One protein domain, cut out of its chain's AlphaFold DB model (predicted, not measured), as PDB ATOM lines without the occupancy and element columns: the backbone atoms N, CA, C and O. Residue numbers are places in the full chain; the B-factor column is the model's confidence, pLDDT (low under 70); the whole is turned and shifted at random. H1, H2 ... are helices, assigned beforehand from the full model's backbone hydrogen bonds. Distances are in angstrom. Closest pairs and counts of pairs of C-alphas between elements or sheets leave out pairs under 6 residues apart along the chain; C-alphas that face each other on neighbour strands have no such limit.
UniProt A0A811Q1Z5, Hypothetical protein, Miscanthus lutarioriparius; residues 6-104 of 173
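Overview. This is residues 6 to 104 of the 173 residues of the protein "Hypothetical protein" of Miscanthus lutarioriparius (UniProt A0A811Q1Z5). H4 and H5 make a V that meets near residues 76 and 87, H1 stands across its open end, and H2 runs through the middle of this frame as the core helix. The short H3 packs on the later part of H2, and residues 80 to 85 of the loop at the tip of the V stick out. The printed part has 99 residues with five named helices, in the order H1, H2, H3, H4, H5, and no named strand, and its class is all helix. It is compact, with a radius of gyration of the C-alphas of 13.9 A, yet elongated, spanning 42 by 23 by 22 A.

Arrangement. H1, residues 7 to 18, forms a helical hairpin with H2, residues 25 to 40, opposite ways at a steep tilt of 42 degrees. They touch through residues 25 to 32 of H2 alone, and their closest C-alphas are those of Met 17 and Ala 28, 6.3 A apart. H2 is the hub, touching four helices. H3, residues 46 to 49, only just touches H2, with 3 pairs of C-alphas within 8 A, the closest being those of Trp 35 and Tyr 46 at 6.4 A. H4, residues 55 to 76, touches H2 about perpendicular at 79 degrees, with the C-alphas of Ile 31 and Val 65 closest at 6.4 A; residues 27 to 34 of H2 and 62 to 65 of H4 alone take part. H5, residues 87 to 104, touches H2 at a steep tilt of 65 degrees, opposite ways, with the C-alphas of Ala 33 and Tyr 97 closest at 5.4 A. H4 and H5 touch through residues 72 to 76 and 87 to 91 alone, opposite ways at a steep tilt of 48 degrees; the C-alphas of Ala 76 and Ala 87 are closest, at 4.8 A. H1 and H5 are near each other, while H3 and H5 are apart. Every O i to N i+4 pair is within hydrogen-bond range in H1, H2 and H4; H5 has 12 of 14, and H3 is too short for such a pair.

Along the chain. H1 begins at C-alpha 7, (-25.759, 11.932, 30.306), and is 16.5 A long. H2 measures 22.8 A, H3 5.1 A and H4, the longest, 31.4 A, ending at C-alpha 76, (-35.379, -3.594, 54.684). H5, 25.2 A long, has a kink of 28 degrees near residue 98 and ends at C-alpha 104, (-19.324, 7.967, 36.259).

Size, cuts and confidence. The C-alphas farthest apart are those of Pro 20 and Asn 81, 43.0 A. The printed part has no cut, and no link is long. The mean pLDDT of the printed part is 73.6; residues under 70 include 18 to 25, 79 to 85 and 101 to 104.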
ATOM      1  N   TYR A   6     -28.948   9.875  28.254       58.94
ATOM      2  CA  TYR A   6     -29.212  10.353  29.608       58.94
ATOM      3  C   TYR A   6     -28.142  11.304  30.151       58.94
ATOM      4  O   TYR A   6     -28.478  12.177  30.946       58.94
ATOM      5  N   LEU A   7     -26.887  11.214  29.703       65.06
ATOM      6  CA  LEU A   7     -25.759  11.932  30.306       65.06
ATOM      7  C   LEU A   7     -25.967  13.454  30.264       65.06
ATOM      8  O   LEU A   7     -25.872  14.130  31.282       65.06
ATOM      9  N   LYS A   8     -26.412  13.997  29.123       68.88
ATOM     10  CA  LYS A   8     -26.722  15.433  28.983       68.88
ATOM     11  C   LYS A   8     -27.888  15.889  29.874       68.88
ATOM     12  O   LYS A   8     -27.873  17.020  30.365       68.88
ATOM     13  N   LYS A   9     -28.907  15.041  30.067       70.88
ATOM     14  CA  LYS A   9     -30.079  15.359  30.903       70.88
ATOM     15  C   LYS A   9     -29.715  15.321  32.392       70.88
ATOM     16  O   LYS A   9     -30.029  16.266  33.114       70.88
ATOM     17  N   VAL A  10     -28.983  14.289  32.809       71.00
ATOM     18  CA  VAL A  10     -28.415  14.118  34.156       71.00
ATOM     19  C   VAL A  10     -27.532  15.303  34.521       71.00
ATOM     20  O   VAL A  10     -27.725  15.922  35.565       71.00
ATOM     21  N   ARG A  11     -26.650  15.703  33.602       71.88
ATOM     22  CA  ARG A  11     -25.752  16.844  33.772       71.88
ATOM     23  C   ARG A  11     -26.480  18.143  34.103       71.88
ATOM     24  O   ARG A  11     -26.169  18.844  35.069       71.88
ATOM     25  N   ARG A  12     -27.500  18.449  33.298       72.69
ATOM     26  CA  ARG A  12     -28.325  19.649  33.457       72.69
ATOM     27  C   ARG A  12     -29.092  19.635  34.776       72.69
ATOM     28  O   ARG A  12     -29.216  20.673  35.420       72.69
ATOM     29  N   LEU A  13     -29.619  18.477  35.160       72.12
ATOM     30  CA  LEU A  13     -30.346  18.307  36.411       72.12
ATOM     31  C   LEU A  13     -29.446  18.536  37.623       72.12
ATOM     32  O   LEU A  13     -29.793  19.318  38.504       72.12
ATOM     33  N   PHE A  14     -28.283  17.893  37.629       72.31
ATOM     34  CA  PHE A  14     -27.316  17.986  38.711       72.31
ATOM     35  C   PHE A  14     -26.876  19.436  38.943       72.31
ATOM     36  O   PHE A  14     -26.962  19.946  40.058       72.31
ATOM     37  N   SER A  15     -26.575  20.155  37.858       69.81
ATOM     38  CA  SER A  15     -26.252  21.588  37.898       69.81
ATOM     39  C   SER A  15     -27.386  22.426  38.512       69.81
ATOM     40  O   SER A  15     -27.157  23.310  39.335       69.81
ATOM     41  N   ARG A  16     -28.648  22.140  38.158       72.12
ATOM     42  CA  ARG A  16     -29.811  22.852  38.718       72.12
ATOM     43  C   ARG A  16     -30.086  22.508  40.182       72.12
ATOM     44  O   ARG A  16     -30.730  23.304  40.854       72.12
ATOM     45  N   MET A  17     -29.643  21.358  40.676       70.00
ATOM     46  CA  MET A  17     -29.768  21.009  42.090       70.00
ATOM     47  C   MET A  17     -28.665  21.655  42.934       70.00
ATOM     48  O   MET A  17     -28.960  22.191  44.000       70.00
ATOM     49  N   LEU A  18     -27.431  21.685  42.430       66.88
ATOM     50  CA  LEU A  18     -26.283  22.243  43.144       66.88
ATOM     51  C   LEU A  18     -26.310  23.769  43.239       66.88
ATOM     52  O   LEU A  18     -26.326  24.308  44.340       66.88
ATOM     53  N   PHE A  19     -26.330  24.478  42.105       66.69
ATOM     54  CA  PHE A  19     -26.038  25.917  42.112       66.69
ATOM     55  C   PHE A  19     -27.222  26.792  42.547       66.69
ATOM     56  O   PHE A  19     -27.059  27.584  43.473       66.69
ATOM     57  N   PRO A  20     -28.424  26.694  41.940       63.88
ATOM     58  CA  PRO A  20     -29.516  27.595  42.299       63.88
ATOM     59  C   PRO A  20     -30.323  27.130  43.519       63.88
ATOM     60  O   PRO A  20     -31.039  27.942  44.098       63.88
ATOM     61  N   ILE A  21     -30.264  25.846  43.890       69.06
ATOM     62  CA  ILE A  21     -31.066  25.280  44.993       69.06
ATOM     63  C   ILE A  21     -30.198  24.944  46.211       69.06
ATOM     64  O   ILE A  21     -30.694  25.018  47.333       69.06
ATOM     65  N   GLY A  22     -28.917  24.616  46.020       65.94
ATOM     66  CA  GLY A  22     -28.023  24.255  47.120       65.94
ATOM     67  C   GLY A  22     -28.305  22.869  47.700       65.94
ATOM     68  O   GLY A  22     -28.129  22.657  48.898       65.94
ATOM     69  N   VAL A  23     -28.787  21.928  46.883       67.44
ATOM     70  CA  VAL A  23     -28.923  20.524  47.297       67.44
ATOM     71  C   VAL A  23     -27.528  19.921  47.439       67.44
ATOM     72  O   VAL A  23     -26.680  20.103  46.569       67.44
ATOM     73  N   ASP A  24     -27.313  19.179  48.523       69.62
ATOM     74  CA  ASP A  24     -26.080  18.429  48.753       69.62
ATOM     75  C   ASP A  24     -25.744  17.506  47.554       69.62
ATOM     76  O   ASP A  24     -26.644  16.823  47.053       69.62
ATOM     77  N   PRO A  25     -24.477  17.452  47.090       67.31
ATOM     78  CA  PRO A  25     -24.081  16.644  45.936       67.31
ATOM     79  C   PRO A  25     -24.460  15.162  46.047       67.31
ATOM     80  O   PRO A  25     -24.961  14.590  45.078       67.31
ATOM     81  N   PHE A  26     -24.285  14.538  47.218       70.25
ATOM     82  CA  PHE A  26     -24.646  13.130  47.414       70.25
ATOM     83  C   PHE A  26     -26.159  12.936  47.338       70.25
ATOM     84  O   PHE A  26     -26.640  11.991  46.710       70.25
ATOM     85  N   LEU A  27     -26.924  13.850  47.935       68.38
ATOM     86  CA  LEU A  27     -28.381  13.822  47.858       68.38
ATOM     87  C   LEU A  27     -28.886  14.042  46.424       68.38
ATOM     88  O   LEU A  27     -29.824  13.370  45.999       68.38
ATOM     89  N   ALA A  28     -28.254  14.932  45.658       73.25
ATOM     90  CA  ALA A  28     -28.584  15.163  44.256       73.25
ATOM     91  C   ALA A  28     -28.325  13.913  43.397       73.25
ATOM     92  O   ALA A  28     -29.180  13.535  42.597       73.25
ATOM     93  N   VAL A  29     -27.201  13.221  43.612       74.56
ATOM     94  CA  VAL A  29     -26.898  11.931  42.967       74.56
ATOM     95  C   VAL A  29     -27.948  10.870  43.307       74.56
ATOM     96  O   VAL A  29     -28.428  10.165  42.420       74.56
ATOM     97  N   LEU A  30     -28.353  10.783  44.573       74.44
ATOM     98  CA  LEU A  30     -29.361   9.824  45.024       74.44
ATOM     99  C   LEU A  30     -30.732  10.063  44.379       74.44
ATOM    100  O   LEU A  30     -31.399   9.112  43.977       74.44
ATOM    101  N   ILE A  31     -31.135  11.327  44.237       78.94
ATOM    102  CA  ILE A  31     -32.380  11.714  43.559       78.94
ATOM    103  C   ILE A  31     -32.335  11.331  42.078       78.94
ATOM    104  O   ILE A  31     -33.304  10.784  41.557       78.94
ATOM    105  N   ILE A  32     -31.205  11.574  41.412       79.06
ATOM    106  CA  ILE A  32     -31.002  11.210  40.005       79.06
ATOM    107  C   ILE A  32     -31.103   9.694  39.814       79.06
ATOM    108  O   ILE A  32     -31.823   9.241  38.924       79.06
ATOM    109  N   ALA A  33     -30.433   8.911  40.664       80.81
ATOM    110  CA  ALA A  33     -30.484   7.453  40.614       80.81
ATOM    111  C   ALA A  33     -31.904   6.919  40.857       80.81
ATOM    112  O   ALA A  33     -32.365   6.023  40.151       80.81
ATOM    113  N   PHE A  34     -32.621   7.505  41.821       81.31
ATOM    114  CA  PHE A  34     -34.012   7.155  42.093       81.31
ATOM    115  C   PHE A  34     -34.927   7.429  40.889       81.31
ATOM    116  O   PHE A  34     -35.814   6.629  40.603       81.31
ATOM    117  N   TRP A  35     -34.710   8.518  40.149       80.62
ATOM    118  CA  TRP A  35     -35.499   8.805  38.946       80.62
ATOM    119  C   TRP A  35     -35.184   7.874  37.789       80.62
ATOM    120  O   TRP A  35     -36.115   7.439  37.125       80.62
ATOM    121  N   MET A  36     -33.915   7.517  37.577       79.25
ATOM    122  CA  MET A  36     -33.566   6.496  36.582       79.25
ATOM    123  C   MET A  36     -34.276   5.173  36.875       79.25
ATOM    124  O   MET A  36     -34.859   4.575  35.976       79.25
ATOM    125  N   PHE A  37     -34.287   4.763  38.145       80.44
ATOM    126  CA  PHE A  37     -35.015   3.583  38.594       80.44
ATOM    127  C   PHE A  37     -36.531   3.700  38.347       80.44
ATOM    128  O   PHE A  37     -37.137   2.792  37.784       80.44
ATOM    129  N   ALA A  38     -37.148   4.823  38.726       76.19
ATOM    130  CA  ALA A  38     -38.589   5.022  38.566       76.19
ATOM    131  C   ALA A  38     -39.029   5.132  37.093       76.19
ATOM    132  O   ALA A  38     -40.140   4.723  36.750       76.19
ATOM    133  N   GLU A  39     -38.175   5.682  36.229       79.25
ATOM    134  CA  GLU A  39     -38.409   5.781  34.788       79.25
ATOM    135  C   GLU A  39     -38.276   4.411  34.105       79.25
ATOM    136  O   GLU A  39     -39.122   4.065  33.281       79.25
ATOM    137  N   GLU A  40     -37.299   3.584  34.503       78.00
ATOM    138  CA  GLU A  40     -37.162   2.201  34.013       78.00
ATOM    139  C   GLU A  40     -38.370   1.331  34.394       78.00
ATOM    140  O   GLU A  40     -38.867   0.560  33.573       78.00
ATOM    141  N   ASP A  41     -38.892   1.491  35.613       75.56
ATOM    142  CA  ASP A  41     -40.093   0.781  36.063       75.56
ATOM    143  C   ASP A  41     -41.400   1.354  35.452       75.56
ATOM    144  O   ASP A  41     -42.496   0.872  35.747       75.56
ATOM    145  N   GLY A  42     -41.303   2.358  34.569       72.06
ATOM    146  CA  GLY A  42     -42.413   2.872  33.764       72.06
ATOM    147  C   GLY A  42     -43.376   3.800  34.505       72.06
ATOM    148  O   GLY A  42     -44.500   4.000  34.042       72.06
ATOM    149  N   TYR A  43     -42.974   4.362  35.650       68.25
ATOM    150  CA  TYR A  43     -43.860   5.198  36.462       68.25
ATOM    151  C   TYR A  43     -44.067   6.597  35.872       68.25
ATOM    152  O   TYR A  43     -45.211   7.032  35.732       68.25
ATOM    153  N   VAL A  44     -42.988   7.324  35.566       69.81
ATOM    154  CA  VAL A  44     -43.027   8.713  35.069       69.81
ATOM    155  C   VAL A  44     -41.743   9.009  34.286       69.81
ATOM    156  O   VAL A  44     -40.663   8.643  34.742       69.81
ATOM    157  N   ASP A  45     -41.848   9.724  33.159       72.94
ATOM    158  CA  ASP A  45     -40.695  10.289  32.434       72.94
ATOM    159  C   ASP A  45     -40.221  11.584  33.123       72.94
ATOM    160  O   ASP A  45     -40.534  12.718  32.732       72.94
ATOM    161  N   TYR A  46     -39.521  11.415  34.247       70.44
ATOM    162  CA  TYR A  46     -39.024  12.530  35.053       70.44
ATOM    163  C   TYR A  46     -38.019  13.377  34.270       70.44
ATOM    164  O   TYR A  46     -37.964  14.602  34.444       70.44
ATOM    165  N   PHE A  47     -37.240  12.747  33.389       70.19
ATOM    166  CA  PHE A  47     -36.235  13.430  32.586       70.19
ATOM    167  C   PHE A  47     -36.836  14.310  31.481       70.19
ATOM    168  O   PHE A  47     -36.213  15.310  31.105       70.19
ATOM    169  N   GLU A  48     -38.028  14.005  30.969       71.06
ATOM    170  CA  GLU A  48     -38.764  14.874  30.048       71.06
ATOM    171  C   GLU A  48     -39.451  16.044  30.782       71.06
ATOM    172  O   GLU A  48     -39.377  17.195  30.335       71.06
ATOM    173  N   CYS A  49     -40.014  15.801  31.972       67.69
ATOM    174  CA  CYS A  49     -40.689  16.830  32.782       67.69
ATOM    175  C   CYS A  49     -39.740  17.841  33.452       67.69
ATOM    176  O   CYS A  49     -40.162  18.903  33.916       67.69
ATOM    177  N   ILE A  50     -38.443  17.558  33.465       67.56
ATOM    178  CA  ILE A  50     -37.425  18.321  34.191       67.56
ATOM    179  C   ILE A  50     -37.353  19.807  33.835       67.56
ATOM    180  O   ILE A  50     -37.025  20.661  34.663       67.56
ATOM    181  N   ASN A  51     -37.656  20.132  32.577       65.81
ATOM    182  CA  ASN A  51     -37.620  21.503  32.085       65.81
ATOM    183  C   ASN A  51     -38.811  22.317  32.606       65.81
ATOM    184  O   ASN A  51     -38.700  23.536  32.704       65.81
ATOM    185  N   ALA A  52     -39.905  21.652  32.987       70.44
ATOM    186  CA  ALA A  52     -41.084  22.274  33.578       70.44
ATOM    187  C   ALA A  52     -40.938  22.502  35.093       70.44
ATOM    188  O   ALA A  52     -41.658  23.321  35.668       70.44
ATOM    189  N   PHE A  53     -39.997  21.821  35.755       70.06
ATOM    190  CA  PHE A  53     -39.791  21.979  37.188       70.06
ATOM    191  C   PHE A  53     -39.081  23.296  37.527       70.06
ATOM    192  O   PHE A  53     -38.003  23.627  37.022       70.06
ATOM    193  N   ASN A  54     -39.699  24.050  38.434       78.44
ATOM    194  CA  ASN A  54     -39.074  25.174  39.134       78.44
ATOM    195  C   ASN A  54     -38.418  24.703  40.452       78.44
ATOM    196  O   ASN A  54     -38.540  23.538  40.831       78.44
ATOM    197  N   GLY A  55     -37.735  25.606  41.163       75.44
ATOM    198  CA  GLY A  55     -37.029  25.263  42.407       75.44
ATOM    199  C   GLY A  55     -37.925  24.644  43.487       75.44
ATOM    200  O   GLY A  55     -37.512  23.699  44.150       75.44
ATOM    201  N   TYR A  56     -39.178  25.097  43.611       84.44
ATOM    202  CA  TYR A  56     -40.136  24.519  44.560       84.44
ATOM    203  C   TYR A  56     -40.480  23.062  44.225       84.44
ATOM    204  O   TYR A  56     -40.453  22.212  45.110       84.44
ATOM    205  N   ASN A  57     -40.740  22.755  42.947       82.81
ATOM    206  CA  ASN A  57     -40.985  21.376  42.512       82.81
ATOM    207  C   ASN A  57     -39.793  20.473  42.851       82.81
ATOM    208  O   ASN A  57     -39.975  19.364  43.344       82.81
ATOM    209  N   ILE A  58     -38.571  20.969  42.637       75.69
ATOM    210  CA  ILE A  58     -37.352  20.221  42.951       75.69
ATOM    211  C   ILE A  58     -37.240  19.954  44.456       75.69
ATOM    212  O   ILE A  58     -36.967  18.820  44.835       75.69
ATOM    213  N   LEU A  59     -37.543  20.928  45.318       81.88
ATOM    214  CA  LEU A  59     -37.552  20.727  46.774       81.88
ATOM    215  C   LEU A  59     -38.596  19.695  47.229       81.88
ATOM    216  O   LEU A  59     -38.279  18.816  48.027       81.88
ATOM    217  N   VAL A  60     -39.815  19.745  46.687       84.81
ATOM    218  CA  VAL A  60     -40.861  18.747  46.990       84.81
ATOM    219  C   VAL A  60     -40.412  17.336  46.597       84.81
ATOM    220  O   VAL A  60     -40.675  16.368  47.316       84.81
ATOM    221  N   MET A  61     -39.699  17.207  45.478       79.44
ATOM    222  CA  MET A  61     -39.141  15.926  45.051       79.44
ATOM    223  C   MET A  61     -37.993  15.471  45.955       79.44
ATOM    224  O   MET A  61     -37.976  14.308  46.347       79.44
ATOM    225  N   VAL A  62     -37.088  16.374  46.348       80.31
ATOM    226  CA  VAL A  62     -36.016  16.089  47.318       80.31
ATOM    227  C   VAL A  62     -36.603  15.518  48.613       80.31
ATOM    228  O   VAL A  62     -36.147  14.482  49.098       80.31
ATOM    229  N   ASP A  63     -37.651  16.148  49.149       84.19
ATOM    230  CA  ASP A  63     -38.319  15.690  50.370       84.19
ATOM    231  C   ASP A  63     -39.015  14.335  50.188       84.19
ATOM    232  O   ASP A  63     -38.995  13.496  51.092       84.19
ATOM    233  N   SER A  64     -39.612  14.100  49.018       83.12
ATOM    234  CA  SER A  64     -40.257  12.826  48.681       83.12
ATOM    235  C   SER A  64     -39.249  11.681  48.615       83.12
ATOM    236  O   SER A  64     -39.464  10.642  49.237       83.12
ATOM    237  N   VAL A  65     -38.116  11.886  47.936       82.19
ATOM    238  CA  VAL A  65     -37.038  10.888  47.855       82.19
ATOM    239  C   VAL A  65     -36.452  10.619  49.237       82.19
ATOM    240  O   VAL A  65     -36.241   9.464  49.601       82.19
ATOM    241  N   ARG A  66     -36.255  11.657  50.058       81.62
ATOM    242  CA  ARG A  66     -35.760  11.489  51.430       81.62
ATOM    243  C   ARG A  66     -36.683  10.600  52.264       81.62
ATOM    244  O   ARG A  66     -36.198   9.703  52.946       81.62
ATOM    245  N   LYS A  67     -37.999  10.830  52.200       84.50
ATOM    246  CA  LYS A  67     -38.993   9.995  52.894       84.50
ATOM    247  C   LYS A  67     -38.979   8.562  52.377       84.50
ATOM    248  O   LYS A  67     -38.894   7.644  53.181       84.50
ATOM    249  N   PHE A  68     -38.966   8.386  51.057       81.69
ATOM    250  CA  PHE A  68     -38.898   7.064  50.437       81.69
ATOM    251  C   PHE A  68     -37.680   6.267  50.917       81.69
ATOM    252  O   PHE A  68     -37.815   5.110  51.293       81.69
ATOM    253  N   VAL A  69     -36.499   6.889  50.962       77.12
ATOM    254  CA  VAL A  69     -35.271   6.234  51.437       77.12
ATOM    255  C   VAL A  69     -35.388   5.832  52.908       77.12
ATOM    256  O   VAL A  69     -35.005   4.720  53.263       77.12
ATOM    257  N   VAL A  70     -35.941   6.698  53.761       81.31
ATOM    258  CA  VAL A  70     -36.174   6.385  55.182       81.31
ATOM    259  C   VAL A  70     -37.122   5.194  55.332       81.31
ATOM    260  O   VAL A  70     -36.798   4.239  56.040       81.31
ATOM    261  N   ASP A  71     -38.250   5.212  54.624       81.69
ATOM    262  CA  ASP A  71     -39.236   4.130  54.656       81.69
ATOM    263  C   ASP A  71     -38.644   2.817  54.123       81.69
ATOM    264  O   ASP A  71     -38.853   1.753  54.709       81.69
ATOM    265  N   LEU A  72     -37.842   2.886  53.057       79.00
ATOM    266  CA  LEU A  72     -37.191   1.729  52.450       79.00
ATOM    267  C   LEU A  72     -36.163   1.084  53.388       79.00
ATOM    268  O   LEU A  72     -36.111  -0.140  53.488       79.00
ATOM    269  N   VAL A  73     -35.376   1.886  54.110       76.81
ATOM    270  CA  VAL A  73     -34.418   1.388  55.114       76.81
ATOM    271  C   VAL A  73     -35.147   0.714  56.275       76.81
ATOM    272  O   VAL A  73     -34.752  -0.373  56.704       76.81
ATOM    273  N   HIS A  74     -36.235   1.316  56.764       82.12
ATOM    274  CA  HIS A  74     -37.059   0.702  57.804       82.12
ATOM    275  C   HIS A  74     -37.679  -0.619  57.342       82.12
ATOM    276  O   HIS A  74     -37.677  -1.590  58.100       82.12
ATOM    277  N   LEU A  75     -38.156  -0.673  56.098       78.81
ATOM    278  CA  LEU A  75     -38.737  -1.877  55.518       78.81
ATOM    279  C   LEU A  75     -37.686  -2.972  55.301       78.81
ATOM    280  O   LEU A  75     -37.956  -4.124  55.608       78.81
ATOM    281  N   ALA A  76     -36.475  -2.633  54.850       73.69
ATOM    282  CA  ALA A  76     -35.379  -3.594  54.684       73.69
ATOM    283  C   ALA A  76     -34.889  -4.188  56.011       73.69
ATOM    284  O   ALA A  76     -34.388  -5.310  56.037       73.69
ATOM    285  N   SER A  77     -35.040  -3.444  57.108       74.38
ATOM    286  CA  SER A  77     -34.769  -3.935  58.460       74.38
ATOM    287  C   SER A  77     -35.897  -4.806  59.024       74.38
ATOM    288  O   SER A  77     -35.713  -5.425  60.074       74.38
ATOM    289  N   SER A  78     -37.069  -4.817  58.390       71.38
ATOM    290  CA  SER A  78     -38.210  -5.629  58.793       71.38
ATOM    291  C   SER A  78     -38.221  -6.912  57.960       71.38
ATOM    292  O   SER A  78     -38.212  -6.850  56.734       71.38
ATOM    293  N   ASP A  79     -38.249  -8.085  58.598       62.47
ATOM    294  CA  ASP A  79     -38.380  -9.387  57.919       62.47
ATOM    295  C   ASP A  79     -39.804  -9.569  57.348       62.47
ATOM    296  O   ASP A  79     -40.588 -10.422  57.774       62.47
ATOM    297  N   THR A  80     -40.200  -8.716  56.403       60.03
ATOM    298  CA  THR A  80     -41.528  -8.764  55.791       60.03
ATOM    299  C   THR A  80     -41.524  -9.685  54.578       60.03
ATOM    300  O   THR A  80     -41.065  -9.320  53.496       60.03
ATOM    301  N   ASN A  81     -42.103 -10.875  54.755       55.78
ATOM    302  CA  ASN A  81     -42.459 -11.798  53.679       55.78
ATOM    303  C   ASN A  81     -43.650 -11.227  52.888       55.78
ATOM    304  O   ASN A  81     -44.804 -11.517  53.204       55.78
ATOM    305  N   SER A  82     -43.392 -10.386  51.889       58.31
ATOM    306  CA  SER A  82     -44.427  -9.871  50.985       58.31
ATOM    307  C   SER A  82     -44.114 -10.228  49.530       58.31
ATOM    308  O   SER A  82     -42.974 -10.529  49.192       58.31
ATOM    309  N   SER A  83     -45.142 -10.234  48.680       56.62
ATOM    310  CA  SER A  83     -45.053 -10.574  47.252       56.62
ATOM    311  C   SER A  83     -44.545  -9.433  46.361       56.62
ATOM    312  O   SER A  83     -44.463  -9.614  45.148       56.62
ATOM    313  N   SER A  84     -44.271  -8.252  46.921       61.84
ATOM    314  CA  SER A  84     -43.573  -7.164  46.229       61.84
ATOM    315  C   SER A  84     -42.058  -7.407  46.252       61.84
ATOM    316  O   SER A  84     -41.602  -8.183  47.098       61.84
ATOM    317  N   PRO A  85     -41.265  -6.743  45.383       65.00
ATOM    318  CA  PRO A  85     -39.809  -6.789  45.480       65.00
ATOM    319  C   PRO A  85     -39.391  -6.529  46.921       65.00
ATOM    320  O   PRO A  85     -39.921  -5.620  47.575       65.00
ATOM    321  N   SER A  86     -38.486  -7.355  47.444       77.06
ATOM    322  CA  SER A  86     -38.004  -7.128  48.804       77.06
ATOM    323  C   SER A  86     -37.346  -5.748  48.855       77.06
ATOM    324  O   SER A  86     -36.704  -5.328  47.891       77.06
ATOM    325  N   ALA A  87     -37.465  -5.026  49.969       74.56
ATOM    326  CA  ALA A  87     -36.804  -3.725  50.102       74.56
ATOM    327  C   ALA A  87     -35.294  -3.816  49.804       74.56
ATOM    328  O   ALA A  87     -34.710  -2.891  49.246       74.56
ATOM    329  N   LYS A  88     -34.684  -4.975  50.079       77.00
ATOM    330  CA  LYS A  88     -33.303  -5.298  49.719       77.00
ATOM    331  C   LYS A  88     -33.049  -5.297  48.206       77.00
ATOM    332  O   LYS A  88     -32.051  -4.740  47.769       77.00
ATOM    333  N   GLU A  89     -33.954  -5.861  47.414       80.50
ATOM    334  CA  GLU A  89     -33.867  -5.878  45.947       80.50
ATOM    335  C   GLU A  89     -33.980  -4.464  45.359       80.50
ATOM    336  O   GLU A  89     -33.213  -4.087  44.475       80.50
ATOM    337  N   VAL A  90     -34.880  -3.637  45.901       76.94
ATOM    338  CA  VAL A  90     -35.004  -2.224  45.505       76.94
ATOM    339  C   VAL A  90     -33.728  -1.446  45.848       76.94
ATOM    340  O   VAL A  90     -33.231  -0.684  45.020       76.94
ATOM    341  N   ILE A  91     -33.150  -1.673  47.034       78.38
ATOM    342  CA  ILE A  91     -31.864  -1.078  47.435       78.38
ATOM    343  C   ILE A  91     -30.739  -1.510  46.485       78.38
ATOM    344  O   ILE A  91     -29.944  -0.670  46.062       78.38
ATOM    345  N   GLU A  92     -30.662  -2.791  46.122       82.38
ATOM    346  CA  GLU A  92     -29.653  -3.305  45.188       82.38
ATOM    347  C   GLU A  92     -29.788  -2.672  43.793       82.38
ATOM    348  O   GLU A  92     -28.781  -2.252  43.217       82.38
ATOM    349  N   ARG A  93     -31.016  -2.506  43.283       79.75
ATOM    350  CA  ARG A  93     -31.267  -1.820  42.003       79.75
ATOM    351  C   ARG A  93     -30.885  -0.338  42.052       79.75
ATOM    352  O   ARG A  93     -30.216   0.138  41.140       79.75
ATOM    353  N   ILE A  94     -31.222   0.389  43.117       77.88
ATOM    354  CA  ILE A  94     -30.802   1.795  43.273       77.88
ATOM    355  C   ILE A  94     -29.270   1.894  43.356       77.88
ATOM    356  O   ILE A  94     -28.667   2.746  42.701       77.88
ATOM    357  N   ASN A  95     -28.622   0.990  44.095       77.62
ATOM    358  CA  ASN A  95     -27.162   0.934  44.187       77.62
ATOM    359  C   ASN A  95     -26.492   0.647  42.838       77.62
ATOM    360  O   ASN A  95     -25.404   1.162  42.584       77.62
ATOM    361  N   PHE A  96     -27.119  -0.138  41.962       81.12
ATOM    362  CA  PHE A  96     -26.622  -0.351  40.604       81.12
ATOM    363  C   PHE A  96     -26.546   0.968  39.818       81.12
ATOM    364  O   PHE A  96     -25.500   1.272  39.242       81.12
ATOM    365  N   TYR A  97     -27.612   1.775  39.845       74.38
ATOM    366  CA  TYR A  97     -27.655   3.082  39.180       74.38
ATOM    367  C   TYR A  97     -26.669   4.083  39.775       74.38
ATOM    368  O   TYR A  97     -26.008   4.816  39.034       74.38
ATOM    369  N   LEU A  98     -26.539   4.093  41.103       72.81
ATOM    370  CA  LEU A  98     -25.564   4.924  41.802       72.81
ATOM    371  C   LEU A  98     -24.140   4.599  41.352       72.81
ATOM    372  O   LEU A  98     -23.434   5.477  40.867       72.81
ATOM    373  N   ASN A  99     -23.740   3.332  41.469       74.75
ATOM    374  CA  ASN A  99     -22.351   2.928  41.286       74.75
ATOM    375  C   ASN A  99     -21.897   2.930  39.824       74.75
ATOM    376  O   ASN A  99     -20.741   3.254  39.569       74.75
ATOM    377  N   ASN A 100     -22.776   2.577  38.881       74.25
ATOM    378  CA  ASN A 100     -22.377   2.371  37.485       74.25
ATOM    379  C   ASN A 100     -22.737   3.524  36.550       74.25
ATOM    380  O   ASN A 100     -22.168   3.608  35.474       74.25
ATOM    381  N   ILE A 101     -23.705   4.374  36.906       69.88
ATOM    382  CA  ILE A 101     -24.163   5.445  36.009       69.88
ATOM    383  C   ILE A 101     -23.951   6.804  36.656       69.88
ATOM    384  O   ILE A 101     -23.360   7.691  36.048       69.88
ATOM    385  N   CYS A 102     -24.414   6.984  37.894       68.25
ATOM    386  CA  CYS A 102     -24.363   8.295  38.526       68.25
ATOM    387  C   CYS A 102     -22.948   8.675  38.964       68.25
ATOM    388  O   CYS A 102     -22.581   9.829  38.791       68.25
ATOM    389  N   SER A 103     -22.148   7.735  39.475       68.06
ATOM    390  CA  SER A 103     -20.749   7.998  39.845       68.06
ATOM    391  C   SER A 103     -19.873   8.353  38.639       68.06
ATOM    392  O   SER A 103     -19.058   9.262  38.737       68.06
ATOM    393  N   GLU A 104     -20.061   7.678  37.500       69.56
ATOM    394  CA  GLU A 104     -19.324   7.967  36.259       69.56
ATOM    395  C   GLU A 104     -19.773   9.302  35.658       69.56
ATOM    396  O   GLU A 104     -18.954  10.192  35.455       69.56
TER     397      GLU A 104